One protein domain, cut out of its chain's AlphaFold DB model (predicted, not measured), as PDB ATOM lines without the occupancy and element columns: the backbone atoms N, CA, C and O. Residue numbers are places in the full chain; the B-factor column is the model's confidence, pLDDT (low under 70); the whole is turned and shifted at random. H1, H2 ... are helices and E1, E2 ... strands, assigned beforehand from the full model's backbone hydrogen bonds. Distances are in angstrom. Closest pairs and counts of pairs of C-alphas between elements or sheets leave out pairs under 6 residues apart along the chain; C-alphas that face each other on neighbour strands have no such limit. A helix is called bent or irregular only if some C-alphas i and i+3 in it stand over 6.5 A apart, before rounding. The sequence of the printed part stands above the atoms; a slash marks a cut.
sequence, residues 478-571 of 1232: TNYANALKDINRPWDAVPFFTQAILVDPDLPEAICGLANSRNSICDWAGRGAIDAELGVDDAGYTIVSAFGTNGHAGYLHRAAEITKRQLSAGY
ATOM      1  N   THR A 478     127.820 153.912 163.615       97.12
ATOM      2  CA  THR A 478     128.823 154.586 162.784       97.12
ATOM      3  C   THR A 478     130.249 154.251 163.217       97.12
ATOM      4  O   THR A 478     131.099 153.935 162.382       97.12
ATOM      5  N   ASN A 479     130.531 154.254 164.521       96.31
ATOM      6  CA  ASN A 479     131.853 153.907 165.042       96.31
ATOM      7  C   ASN A 479     132.196 152.425 164.841       96.31
ATOM      8  O   ASN A 479     133.331 152.103 164.481       96.31
ATOM      9  N   TYR A 480     131.219 151.528 164.990       97.19
ATOM     10  CA  TYR A 480     131.381 150.112 164.670       97.19
ATOM     11  C   TYR A 480     131.658 149.897 163.176       97.19
ATOM     12  O   TYR A 480     132.589 149.176 162.816       97.19
ATOM     13  N   ALA A 481     130.910 150.579 162.306       96.62
ATOM     14  CA  ALA A 481     131.106 150.554 160.861       96.62
ATOM     15  C   ALA A 481     132.496 151.078 160.457       96.62
ATOM     16  O   ALA A 481     133.194 150.458 159.655       96.62
ATOM     17  N   ASN A 482     132.957 152.172 161.067       94.12
ATOM     18  CA  ASN A 482     134.314 152.680 160.864       94.12
ATOM     19  C   ASN A 482     135.383 151.672 161.318       94.12
ATOM     20  O   ASN A 482     136.347 151.448 160.591       94.12
ATOM     21  N   ALA A 483     135.198 150.999 162.459       94.31
ATOM     22  CA  ALA A 483     136.124 149.955 162.902       94.31
ATOM     23  C   ALA A 483     136.173 148.753 161.935       94.31
ATOM     24  O   ALA A 483     137.245 148.187 161.723       94.31
ATOM     25  N   LEU A 484     135.048 148.392 161.297       94.25
ATOM     26  CA  LEU A 484     135.005 147.384 160.226       94.25
ATOM     27  C   LEU A 484     135.804 147.821 158.988       94.25
ATOM     28  O   LEU A 484     136.543 147.021 158.411       94.25
ATOM     29  N   LYS A 485     135.717 149.098 158.599       91.25
ATOM     30  CA  LYS A 485     136.550 149.647 157.517       91.25
ATOM     31  C   LYS A 485     138.039 149.598 157.858       91.25
ATOM     32  O   LYS A 485     138.834 149.231 156.999       91.25
ATOM     33  N   ASP A 486     138.413 149.901 159.099       88.31
ATOM     34  CA  ASP A 486     139.818 149.929 159.537       88.31
ATOM     35  C   ASP A 486     140.481 148.536 159.538       88.31
ATOM     36  O   ASP A 486     141.709 148.432 159.414       88.31
ATOM     37  N   ILE A 487     139.682 147.462 159.612       90.19
ATOM     38  CA  ILE A 487     140.115 146.069 159.390       90.19
ATOM     39  C   ILE A 487     139.915 145.592 157.938       90.19
ATOM     40  O   ILE A 487     139.927 144.391 157.676       90.19
ATOM     41  N   ASN A 488     139.745 146.524 156.993       87.19
ATOM     42  CA  ASN A 488     139.589 146.282 155.556       87.19
ATOM     43  C   ASN A 488     138.333 145.471 155.171       87.19
ATOM     44  O   ASN A 488     138.369 144.665 154.243       87.19
ATOM     45  N   ARG A 489     137.213 145.683 155.881       92.00
ATOM     46  CA  ARG A 489     135.901 145.064 155.597       92.00
ATOM     47  C   ARG A 489     134.805 146.111 155.324       92.00
ATOM     48  O   ARG A 489     133.819 146.175 156.060       92.00
ATOM     49  N   PRO A 490     134.942 146.959 154.287       91.88
ATOM     50  CA  PRO A 490     133.973 148.020 154.002       91.88
ATOM     51  C   PRO A 490     132.575 147.504 153.626       91.88
ATOM     52  O   PRO A 490     131.591 148.164 153.942       91.88
ATOM     53  N   TRP A 491     132.455 146.321 153.014       92.69
ATOM     54  CA  TRP A 491     131.152 145.728 152.670       92.69
ATOM     55  C   TRP A 491     130.313 145.395 153.910       92.69
ATOM     56  O   TRP A 491     129.110 145.635 153.916       92.69
ATOM     57  N   ASP A 492     130.941 144.925 154.992       95.12
ATOM     58  CA  ASP A 492     130.243 144.657 156.256       95.12
ATOM     59  C   ASP A 492     129.851 145.944 156.986       95.12
ATOM     60  O   ASP A 492     128.984 145.913 157.854       95.12
ATOM     61  N   ALA A 493     130.482 147.074 156.655       96.25
ATOM     62  CA  ALA A 493     130.192 148.372 157.251       96.25
ATOM     63  C   ALA A 493     128.944 149.037 156.640       96.25
ATOM     64  O   ALA A 493     128.252 149.781 157.335       96.25
ATOM     65  N   VAL A 494     128.635 148.754 155.366       95.19
ATOM     66  CA  VAL A 494     127.507 149.355 154.627       95.19
ATOM     67  C   VAL A 494     126.170 149.218 155.373       95.19
ATOM     68  O   VAL A 494     125.512 150.244 155.547       95.19
ATOM     69  N   PRO A 495     125.757 148.036 155.881       95.69
ATOM     70  CA  PRO A 495     124.492 147.903 156.606       95.69
ATOM     71  C   PRO A 495     124.409 148.787 157.856       95.69
ATOM     72  O   PRO A 495     123.367 149.382 158.115       95.69
ATOM     73  N   PHE A 496     125.509 148.922 158.603       97.50
ATOM     74  CA  PHE A 496     125.543 149.716 159.833       97.50
ATOM     75  C   PHE A 496     125.513 151.218 159.555       97.50
ATOM     76  O   PHE A 496     124.823 151.940 160.270       97.50
ATOM     77  N   PHE A 497     126.195 151.697 158.507       97.12
ATOM     78  CA  PHE A 497     126.049 153.094 158.091       97.12
ATOM     79  C   PHE A 497     124.636 153.390 157.595       97.12
ATOM     80  O   PHE A 497     124.067 154.408 157.972       97.12
ATOM     81  N   THR A 498     124.047 152.496 156.796       95.31
ATOM     82  CA  THR A 498     122.658 152.644 156.343       95.31
ATOM     83  C   THR A 498     121.704 152.704 157.534       95.31
ATOM     84  O   THR A 498     120.870 153.600 157.593       95.31
ATOM     85  N   GLN A 499     121.860 151.817 158.523       96.62
ATOM     86  CA  GLN A 499     121.058 151.849 159.745       96.62
ATOM     87  C   GLN A 499     121.284 153.140 160.546       96.62
ATOM     88  O   GLN A 499     120.320 153.719 161.034       96.62
ATOM     89  N   ALA A 500     122.526 153.620 160.653       97.25
ATOM     90  CA  ALA A 500     122.825 154.881 161.328       97.25
ATOM     91  C   ALA A 500     122.132 156.070 160.649       97.25
ATOM     92  O   ALA A 500     121.551 156.886 161.348       97.25
ATOM     93  N   ILE A 501     122.124 156.122 159.312       95.44
ATOM     94  CA  ILE A 501     121.456 157.173 158.524       95.44
ATOM     95  C   ILE A 501     119.927 157.079 158.627       95.44
ATOM     96  O   ILE A 501     119.244 158.094 158.569       95.44
ATOM     97  N   LEU A 502     119.367 155.874 158.783       95.56
ATOM     98  CA  LEU A 502     117.930 155.710 159.032       95.56
ATOM     99  C   LEU A 502     117.512 156.265 160.399       95.56
ATOM    100  O   LEU A 502     116.392 156.745 160.535       95.56
ATOM    101  N   VAL A 503     118.396 156.183 161.396       95.94
ATOM    102  CA  VAL A 503     118.164 156.754 162.730       95.94
ATOM    103  C   VAL A 503     118.431 158.260 162.739       95.94
ATOM    104  O   VAL A 503     117.635 159.016 163.286       95.94
ATOM    105  N   ASP A 504     119.549 158.685 162.153       94.56
ATOM    106  CA  ASP A 504     120.005 160.074 162.093       94.56
ATOM    107  C   ASP A 504     120.417 160.431 160.648       94.56
ATOM    108  O   ASP A 504     121.559 160.179 160.239       94.56
ATOM    109  N   PRO A 505     119.484 160.993 159.852       91.31
ATOM    110  CA  PRO A 505     119.706 161.295 158.440       91.31
ATOM    111  C   PRO A 505     120.745 162.379 158.155       91.31
ATOM    112  O   PRO A 505     121.150 162.497 156.997       91.31
ATOM    113  N   ASP A 506     121.155 163.153 159.161       89.94
ATOM    114  CA  ASP A 506     122.078 164.281 159.017       89.94
ATOM    115  C   ASP A 506     123.479 163.979 159.576       89.94
ATOM    116  O   ASP A 506     124.353 164.842 159.513       89.94
ATOM    117  N   LEU A 507     123.731 162.747 160.052       93.12
ATOM    118  CA  LEU A 507     125.005 162.331 160.648       93.12
ATOM    119  C   LEU A 507     126.161 162.301 159.614       93.12
ATOM    120  O   LEU A 507     126.248 161.359 158.806       93.12
ATOM    121  N   PRO A 508     127.106 163.269 159.641       92.88
ATOM    122  CA  PRO A 508     128.136 163.432 158.609       92.88
ATOM    123  C   PRO A 508     129.037 162.212 158.415       92.88
ATOM    124  O   PRO A 508     129.305 161.788 157.283       92.88
ATOM    125  N   GLU A 509     129.491 161.624 159.521       92.69
ATOM    126  CA  GLU A 509     130.403 160.482 159.546       92.69
ATOM    127  C   GLU A 509     129.751 159.241 158.938       92.69
ATOM    128  O   GLU A 509     130.429 158.466 158.260       92.69
ATOM    129  N   ALA A 510     128.441 159.063 159.140       95.38
ATOM    130  CA  ALA A 510     127.709 157.930 158.597       95.38
ATOM    131  C   ALA A 510     127.524 158.052 157.083       95.38
ATOM    132  O   ALA A 510     127.785 157.098 156.351       95.38
ATOM    133  N   ILE A 511     127.159 159.241 156.596       94.19
ATOM    134  CA  ILE A 511     126.952 159.511 155.165       94.19
ATOM    135  C   ILE A 511     128.267 159.400 154.396       94.19
ATOM    136  O   ILE A 511     128.348 158.697 153.386       94.19
ATOM    137  N   CYS A 512     129.328 160.044 154.890       93.69
ATOM    138  CA  CYS A 512     130.650 159.964 154.271       93.69
ATOM    139  C   CYS A 512     131.236 158.546 154.378       93.69
ATOM    140  O   CYS A 512     131.881 158.061 153.442       93.69
ATOM    141  N   GLY A 513     130.986 157.866 155.502       93.88
ATOM    142  CA  GLY A 513     131.347 156.473 155.738       93.88
ATOM    143  C   GLY A 513     130.681 155.517 154.750       93.88
ATOM    144  O   GLY A 513     131.382 154.689 154.153       93.88
ATOM    145  N   LEU A 514     129.376 155.685 154.513       94.62
ATOM    146  CA  LEU A 514     128.600 154.942 153.520       94.62
ATOM    147  C   LEU A 514     129.123 155.203 152.109       94.62
ATOM    148  O   LEU A 514     129.415 154.247 151.396       94.62
ATOM    149  N   ALA A 515     129.289 156.474 151.729       92.94
ATOM    150  CA  ALA A 515     129.759 156.865 150.401       92.94
ATOM    151  C   ALA A 515     131.111 156.221 150.064       92.94
ATOM    152  O   ALA A 515     131.270 155.629 148.996       92.94
ATOM    153  N   ASN A 516     132.062 156.267 151.003       92.50
ATOM    154  CA  ASN A 516     133.370 155.640 150.828       92.50
ATOM    155  C   ASN A 516     133.249 154.104 150.746       92.50
ATOM    156  O   ASN A 516     133.818 153.480 149.853       92.50
ATOM    157  N   SER A 517     132.466 153.484 151.635       94.25
ATOM    158  CA  SER A 517     132.323 152.019 151.676       94.25
ATOM    159  C   SER A 517     131.662 151.467 150.412       94.25
ATOM    160  O   SER A 517     132.164 150.507 149.834       94.25
ATOM    161  N   ARG A 518     130.599 152.115 149.929       94.31
ATOM    162  CA  ARG A 518     129.919 151.765 148.677       94.31
ATOM    163  C   ARG A 518     130.804 151.948 147.451       94.31
ATOM    164  O   ARG A 518     130.933 151.029 146.645       94.31
ATOM    165  N   ASN A 519     131.495 153.087 147.350       91.38
ATOM    166  CA  ASN A 519     132.435 153.325 146.252       91.38
ATOM    167  C   ASN A 519     133.574 152.289 146.239       91.38
ATOM    168  O   ASN A 519     133.990 151.869 145.163       91.38
ATOM    169  N   SER A 520     134.033 151.820 147.407       91.62
ATOM    170  CA  SER A 520     135.108 150.818 147.498       91.62
ATOM    171  C   SER A 520     134.762 149.439 146.920       91.62
ATOM    172  O   SER A 520     135.667 148.670 146.595       91.62
ATOM    173  N   ILE A 521     133.468 149.142 146.762       93.50
ATOM    174  CA  ILE A 521     132.943 147.885 146.208       93.50
ATOM    175  C   ILE A 521     132.125 148.097 144.925       93.50
ATOM    176  O   ILE A 521     131.444 147.179 144.481       93.50
ATOM    177  N   CYS A 522     132.177 149.295 144.333       94.38
ATOM    178  CA  CYS A 522     131.407 149.668 143.140       94.38
ATOM    179  C   CYS A 522     129.874 149.535 143.285       94.38
ATOM    180  O   CYS A 522     129.173 149.390 142.285       94.38
ATOM    181  N   ASP A 523     129.335 149.630 144.507       94.38
ATOM    182  CA  ASP A 523     127.888 149.742 144.733       94.38
ATOM    183  C   ASP A 523     127.448 151.192 144.499       94.38
ATOM    184  O   ASP A 523     127.489 152.026 145.401       94.38
ATOM    185  N   TRP A 524     127.079 151.516 143.260       93.75
ATOM    186  CA  TRP A 524     126.699 152.879 142.875       93.75
ATOM    187  C   TRP A 524     125.199 153.169 142.995       93.75
ATOM    188  O   TRP A 524     124.770 154.260 142.623       93.75
ATOM    189  N   ALA A 525     124.387 152.240 143.507       91.56
ATOM    190  CA  ALA A 525     122.955 152.474 143.660       91.56
ATOM    191  C   ALA A 525     122.697 153.677 144.590       91.56
ATOM    192  O   ALA A 525     123.172 153.727 145.731       91.56
ATOM    193  N   GLY A 526     121.968 154.674 144.086       90.69
ATOM    194  CA  GLY A 526     121.670 155.914 144.803       90.69
ATOM    195  C   GLY A 526     122.857 156.875 144.932       90.69
ATOM    196  O   GLY A 526     122.847 157.769 145.787       90.69
ATOM    197  N   ARG A 527     123.909 156.702 144.116       91.38
ATOM    198  CA  ARG A 527     125.092 157.585 144.106       91.38
ATOM    199  C   ARG A 527     124.728 159.027 143.793       91.38
ATOM    200  O   ARG A 527     125.293 159.936 144.409       91.38
ATOM    201  N   GLY A 528     123.770 159.226 142.890       89.00
ATOM    202  CA  GLY A 528     123.443 160.527 142.317       89.00
ATOM    203  C   GLY A 528     124.528 161.019 141.358       89.00
ATOM    204  O   GLY A 528     125.432 160.265 140.979       89.00
ATOM    205  N   ALA A 529     124.433 162.288 140.970       81.62
ATOM    206  CA  ALA A 529     125.397 162.966 140.101       81.62
ATOM    207  C   ALA A 529     126.026 164.178 140.808       81.62
ATOM    208  O   ALA A 529     125.381 164.835 141.628       81.62
ATOM    209  N   ILE A 530     127.279 164.489 140.467       76.75
ATOM    210  CA  ILE A 530     127.944 165.754 140.806       76.75
ATOM    211  C   ILE A 530     128.446 166.363 139.497       76.75
ATOM    212  O   ILE A 530     129.146 165.698 138.729       76.75
ATOM    213  N   ASP A 531     128.075 167.619 139.252       72.00
ATOM    214  CA  ASP A 531     128.412 168.376 138.045       72.00
ATOM    215  C   ASP A 531     128.111 167.592 136.750       72.00
ATOM    216  O   ASP A 531     127.014 167.066 136.578       72.00
ATOM    217  N   ALA A 532     129.072 167.521 135.823       67.69
ATOM    218  CA  ALA A 532     128.937 166.847 134.529       67.69
ATOM    219  C   ALA A 532     129.312 165.348 134.559       67.69
ATOM    220  O   ALA A 532     129.496 164.738 133.504       67.69
ATOM    221  N   GLU A 533     129.494 164.738 135.737       79.25
ATOM    222  CA  GLU A 533     129.770 163.300 135.835       79.25
ATOM    223  C   GLU A 533     128.501 162.462 135.591       79.25
ATOM    224  O   GLU A 533     127.398 162.844 135.982       79.25
ATOM    225  N   LEU A 534     128.665 161.277 134.988       86.44
ATOM    226  CA  LEU A 534     127.612 160.267 134.927       86.44
ATOM    227  C   LEU A 534     127.180 159.869 136.347       86.44
ATOM    228  O   LEU A 534     127.991 159.371 137.134       86.44
ATOM    229  N   GLY A 535     125.905 160.078 136.666       88.31
ATOM    230  CA  GLY A 535     125.318 159.653 137.930       88.31
ATOM    231  C   GLY A 535     124.650 158.286 137.838       88.31
ATOM    232  O   GLY A 535     124.481 157.730 136.751       88.31
ATOM    233  N   VAL A 536     124.219 157.775 138.992       92.19
ATOM    234  CA  VAL A 536     123.458 156.520 139.105       92.19
ATOM    235  C   VAL A 536     122.303 156.707 140.095       92.19
ATOM    236  O   VAL A 536     122.520 157.233 141.192       92.19
ATOM    237  N   ASP A 537     121.087 156.321 139.702       91.31
ATOM    238  CA  ASP A 537     119.886 156.386 140.549       91.31
ATOM    239  C   ASP A 537     119.783 155.204 141.538       91.31
ATOM    240  O   ASP A 537     120.645 154.323 141.576       91.31
ATOM    241  N   ASP A 538     118.739 155.174 142.375       90.19
ATOM    242  CA  ASP A 538     118.526 154.109 143.373       90.19
ATOM    243  C   ASP A 538     118.278 152.721 142.752       90.19
ATOM    244  O   ASP A 538     118.554 151.699 143.384       90.19
ATOM    245  N   ALA A 539     117.786 152.666 141.511       89.94
ATOM    246  CA  ALA A 539     117.555 151.423 140.779       89.94
ATOM    247  C   ALA A 539     118.821 150.913 140.059       89.94
ATOM    248  O   ALA A 539     118.869 149.749 139.647       89.94
ATOM    249  N   GLY A 540     119.858 151.748 139.959       90.69
ATOM    250  CA  GLY A 540     121.119 151.442 139.293       90.69
ATOM    251  C   GLY A 540     121.179 151.906 137.837       90.69
ATOM    252  O   GLY A 540     122.126 151.546 137.138       90.69
ATOM    253  N   TYR A 541     120.210 152.683 137.350       90.81
ATOM    254  CA  TYR A 541     120.255 153.243 136.000       90.81
ATOM    255  C   TYR A 541     121.137 154.487 135.948       90.81
ATOM    256  O   TYR A 541     121.227 155.272 136.895       90.81
ATOM    257  N   THR A 542     121.802 154.667 134.809       90.19
ATOM    258  CA  THR A 542     122.622 155.848 134.555       90.19
ATOM    259  C   THR A 542     121.748 157.083 134.404       90.19
ATOM    260  O   THR A 542     120.785 157.073 133.636       90.19
ATOM    261  N   ILE A 543     122.147 158.173 135.048       86.75
ATOM    262  CA  ILE A 543     121.519 159.487 134.910       86.75
ATOM    263  C   ILE A 543     122.553 160.484 134.395       86.75
ATOM    264  O   ILE A 543     123.706 160.499 134.830       86.75
ATOM    265  N   VAL A 544     122.143 161.319 133.446       70.69
ATOM    266  CA  VAL A 544     122.982 162.388 132.899       70.69
ATOM    267  C   VAL A 544     122.482 163.693 133.495       70.69
ATOM    268  O   VAL A 544     121.330 164.062 133.276       70.69
ATOM    269  N   SER A 545     123.322 164.383 134.270       59.78
ATOM    270  CA  SER A 545     122.961 165.711 134.767       59.78
ATOM    271  C   SER A 545     122.852 166.666 133.579       59.78
ATOM    272  O   SER A 545     123.813 166.822 132.823       59.78
ATOM    273  N   ALA A 546     121.699 167.310 133.397       53.59
ATOM    274  CA  ALA A 546     121.617 168.441 132.482       53.59
ATOM    275  C   ALA A 546     122.524 169.562 133.020       53.59
ATOM    276  O   ALA A 546     122.547 169.830 134.225       53.59
ATOM    277  N   PHE A 547     123.296 170.210 132.143       48.16
ATOM    278  CA  PHE A 547     124.101 171.371 132.525       48.16
ATOM    279  C   PHE A 547     123.195 172.421 133.190       48.16
ATOM    280  O   PHE A 547     122.248 172.901 132.572       48.16
ATOM    281  N   GLY A 548     123.480 172.774 134.446       45.28
ATOM    282  CA  GLY A 548     122.781 173.846 135.165       45.28
ATOM    283  C   GLY A 548     121.567 173.442 136.009       45.28
ATOM    284  O   GLY A 548     121.016 174.311 136.682       45.28
ATOM    285  N   THR A 549     121.158 172.169 136.060       45.16
ATOM    286  CA  THR A 549     120.237 171.702 137.115       45.16
ATOM    287  C   THR A 549     121.053 171.231 138.312       45.16
ATOM    288  O   THR A 549     121.998 170.468 138.117       45.16
ATOM    289  N   ASN A 550     120.705 171.657 139.535       48.16
ATOM    290  CA  ASN A 550     121.252 171.068 140.765       48.16
ATOM    291  C   ASN A 550     121.156 169.542 140.624       48.16
ATOM    292  O   ASN A 550     120.043 169.026 140.513       48.16
ATOM    293  N   GLY A 551     122.307 168.871 140.497       54.53
ATOM    294  CA  GLY A 551     122.394 167.475 140.064       54.53
ATOM    295  C   GLY A 551     121.458 166.560 140.849       54.53
ATOM    296  O   GLY A 551     121.107 166.842 141.994       54.53
ATOM    297  N   HIS A 552     121.039 165.453 140.237       64.31
ATOM    298  CA  HIS A 552     120.197 164.463 140.904       64.31
ATOM    299  C   HIS A 552     120.825 164.035 142.241       64.31
ATOM    300  O   HIS A 552     121.898 163.418 142.268       64.31
ATOM    301  N   ALA A 553     120.168 164.405 143.344       74.44
ATOM    302  CA  ALA A 553     120.686 164.227 144.691       74.44
ATOM    303  C   ALA A 553     120.850 162.736 145.023       74.44
ATOM    304  O   ALA A 553     119.925 161.945 144.872       74.44
ATOM    305  N   GLY A 554     122.032 162.363 145.509       87.75
ATOM    306  CA  GLY A 554     122.358 161.016 145.976       87.75
ATOM    307  C   GLY A 554     123.329 161.061 147.151       87.75
ATOM    308  O   GLY A 554     123.628 162.138 147.680       87.75
ATOM    309  N   TYR A 555     123.827 159.906 147.596       88.94
ATOM    310  CA  TYR A 555     124.723 159.860 148.761       88.94
ATOM    311  C   TYR A 555     126.031 160.639 148.534       88.94
ATOM    312  O   TYR A 555     126.568 161.216 149.479       88.94
ATOM    313  N   LEU A 556     126.533 160.710 147.294       87.94
ATOM    314  CA  LEU A 556     127.779 161.417 146.995       87.94
ATOM    315  C   LEU A 556     127.579 162.938 146.993       87.94
ATOM    316  O   LEU A 556     128.396 163.662 147.559       87.94
ATOM    317  N   HIS A 557     126.460 163.415 146.433       86.81
ATOM    318  CA  HIS A 557     126.066 164.824 146.512       86.81
ATOM    319  C   HIS A 557     125.891 165.267 147.973       86.81
ATOM    320  O   HIS A 557     126.430 166.298 148.371       86.81
ATOM    321  N   ARG A 558     125.222 164.448 148.800       89.62
ATOM    322  CA  ARG A 558     125.083 164.704 150.244       89.62
ATOM    323  C   ARG A 558     126.438 164.807 150.946       89.62
ATOM    324  O   ARG A 558     126.648 165.747 151.705       89.62
ATOM    325  N   ALA A 559     127.380 163.906 150.654       90.94
ATOM    326  CA  ALA A 559     128.732 163.975 151.215       90.94
ATOM    327  C   ALA A 559     129.468 165.275 150.824       90.94
ATOM    328  O   ALA A 559     130.140 165.881 151.663       90.94
ATOM    329  N   ALA A 560     129.324 165.736 149.577       89.38
ATOM    330  CA  ALA A 560     129.906 167.001 149.128       89.38
ATOM    331  C   ALA A 560     129.267 168.219 149.823       89.38
ATOM    332  O   ALA A 560     129.982 169.096 150.305       89.38
ATOM    333  N   GLU A 561     127.940 168.252 149.949       90.19
ATOM    334  CA  GLU A 561     127.226 169.344 150.618       90.19
ATOM    335  C   GLU A 561     127.566 169.423 152.116       90.19
ATOM    336  O   GLU A 561     127.867 170.499 152.629       90.19
ATOM    337  N   ILE A 562     127.630 168.282 152.809       91.94
ATOM    338  CA  ILE A 562     128.079 168.202 154.208       91.94
ATOM    339  C   ILE A 562     129.497 168.745 154.358       91.94
ATOM    340  O   ILE A 562     129.761 169.573 155.227       91.94
ATOM    341  N   THR A 563     130.401 168.335 153.469       93.06
ATOM    342  CA  THR A 563     131.786 168.811 153.489       93.06
ATOM    343  C   THR A 563     131.845 170.328 153.284       93.06
ATOM    344  O   THR A 563     132.577 171.020 153.986       93.06
ATOM    345  N   LYS A 564     131.035 170.883 152.373       92.38
ATOM    346  CA  LYS A 564     130.935 172.334 152.152       92.38
ATOM    347  C   LYS A 564     130.419 173.070 153.393       92.38
ATOM    348  O   LYS A 564     130.953 174.131 153.725       92.38
ATOM    349  N   ARG A 565     129.421 172.517 154.088       91.75
ATOM    350  CA  ARG A 565     128.902 173.068 155.352       91.75
ATOM    351  C   ARG A 565     129.961 173.046 156.452       91.75
ATOM    352  O   ARG A 565     130.196 174.090 157.045       91.75
ATOM    353  N   GLN A 566     130.661 171.927 156.646       92.62
ATOM    354  CA  GLN A 566     131.760 171.800 157.618       92.62
ATOM    355  C   GLN A 566     132.896 172.797 157.339       92.62
ATOM    356  O   GLN A 566     133.348 173.502 158.238       92.62
ATOM    357  N   LEU A 567     133.317 172.934 156.075       92.38
ATOM    358  CA  LEU A 567     134.321 173.932 155.685       92.38
ATOM    359  C   LEU A 567     133.852 175.368 155.963       92.38
ATOM    360  O   LEU A 567     134.661 176.206 156.355       92.38
ATOM    361  N   SER A 568     132.560 175.647 155.763       90.25
ATOM    362  CA  SER A 568     131.977 176.968 156.012       90.25
ATOM    363  C   SER A 568     131.857 177.272 157.508       90.25
ATOM    364  O   SER A 568     132.195 178.377 157.928       90.25
ATOM    365  N   ALA A 569     131.449 176.289 158.316       85.69
ATOM    366  CA  ALA A 569     131.401 176.392 159.774       85.69
ATOM    367  C   ALA A 569     132.786 176.709 160.354       85.69
ATOM    368  O   ALA A 569     132.921 177.593 161.194       85.69
ATOM    369  N   GLY A 570     133.842 176.111 159.791       83.69
ATOM    370  CA  GLY A 570     135.224 176.374 160.187       83.69
ATOM    371  C   GLY A 570     135.728 177.813 159.975       83.69
ATOM    372  O   GLY A 570     136.868 178.083 160.353       83.69
ATOM    373  N   TYR A 571     134.962 178.727 159.362       85.75
ATOM    374  CA  TYR A 571     135.274 180.171 159.332       85.75
ATOM    375  C   TYR A 571     134.777 180.925 160.569       85.75
ATOM    376  O   TYR A 571     135.251 182.028 160.842       85.75
TER     377      TYR A 571
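What this domain is: This is residues 478 to 571 of the 1232 residues of a protein of Peniophora sp. CONT (UniProt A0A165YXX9). Three helices, H1, H2 and H3, lie side by side with their centres in a triangle and run alternately one way and back, and a fourth, H4, packs on H3 on the side away from H1 and H2. A small two-stranded hairpin, E1 and E2, lies at the far end of the domain from H1; residues 521 to 533, a long stretch with no named element, lead to it from H3, and the link from E2 to H4 holds Gly 548, whose C-alpha is 40.7 A from that of Ile 487, the two farthest apart. The printed part has 94 residues with four named helices and two named strands, in the order H1 H2 H3 E1 E2 H4; it is mostly helix, and its one sheet is antiparallel. The whole is compact, with a radius of gyration of the C-alphas of 13.7 A, and spans 39 by 37 by 22 A.

Where its parts are: H1 is residues 478 to 486, with C-alpha 478 at (128.823, 154.586, 162.784), and is 12.4 A long. H2, residues 490 to 503, is 20.1 A long; it is irregular, but only just, with C-alphas 492 and 495 6.6 A apart. H3 is residues 508 to 520, 18.2 A long. E1 is residues 534 to 536, 7.0 A long, with C-alpha 534 at (127.612, 160.267, 134.927). E2 is residues 542 to 544, 6.8 A long. H4, residues 555 to 569, is 21.0 A long and ends with C-alpha 569 at (131.401, 176.392, 159.774).

How they stand to each other: H3 is the hub, touching three helices. H1 and H2 form a helical hairpin: they touch, their closest C-alphas being those of Ala 481 and Ala 493, 4.3 A apart, at a shallow tilt of 12 degrees, opposite ways. H2 and H3 form another helical hairpin; their closest C-alphas, of Pro 490 and Ser 517, are 4.9 A apart, and the tilt of 33 degrees, opposite ways, is only just shallow. H1 and H3 touch, with the C-alphas of Thr 478 and Ala 510 closest at 5.5 A, and run the same way at 34 degrees, only just shallow. H3 and H4 touch at a steep tilt of 40 degrees, opposite ways, with the C-alphas of Cys 512 and Ala 559 closest at 5.4 A. H4 is apart from H1, H2 and E1. E1 and E2 are an antiparallel hairpin, with N 535 and O 543 2.9 A apart and N 543 and O 535 2.9 A apart, both within hydrogen-bond range. Every O i to N i+4 pair is within hydrogen-bond range in H1, H3 and H4, and 8 of 10 are in H2.

The domain as a whole: The two C-alphas farthest apart are those of Ile 487 and Gly 548, at 40.7 A. The printed part has no cut. The link from H3 to E1, 13 residues, is long. The mean pLDDT of the printed part is 87.5, and residue 532 and residues 545 to 552 are under 70.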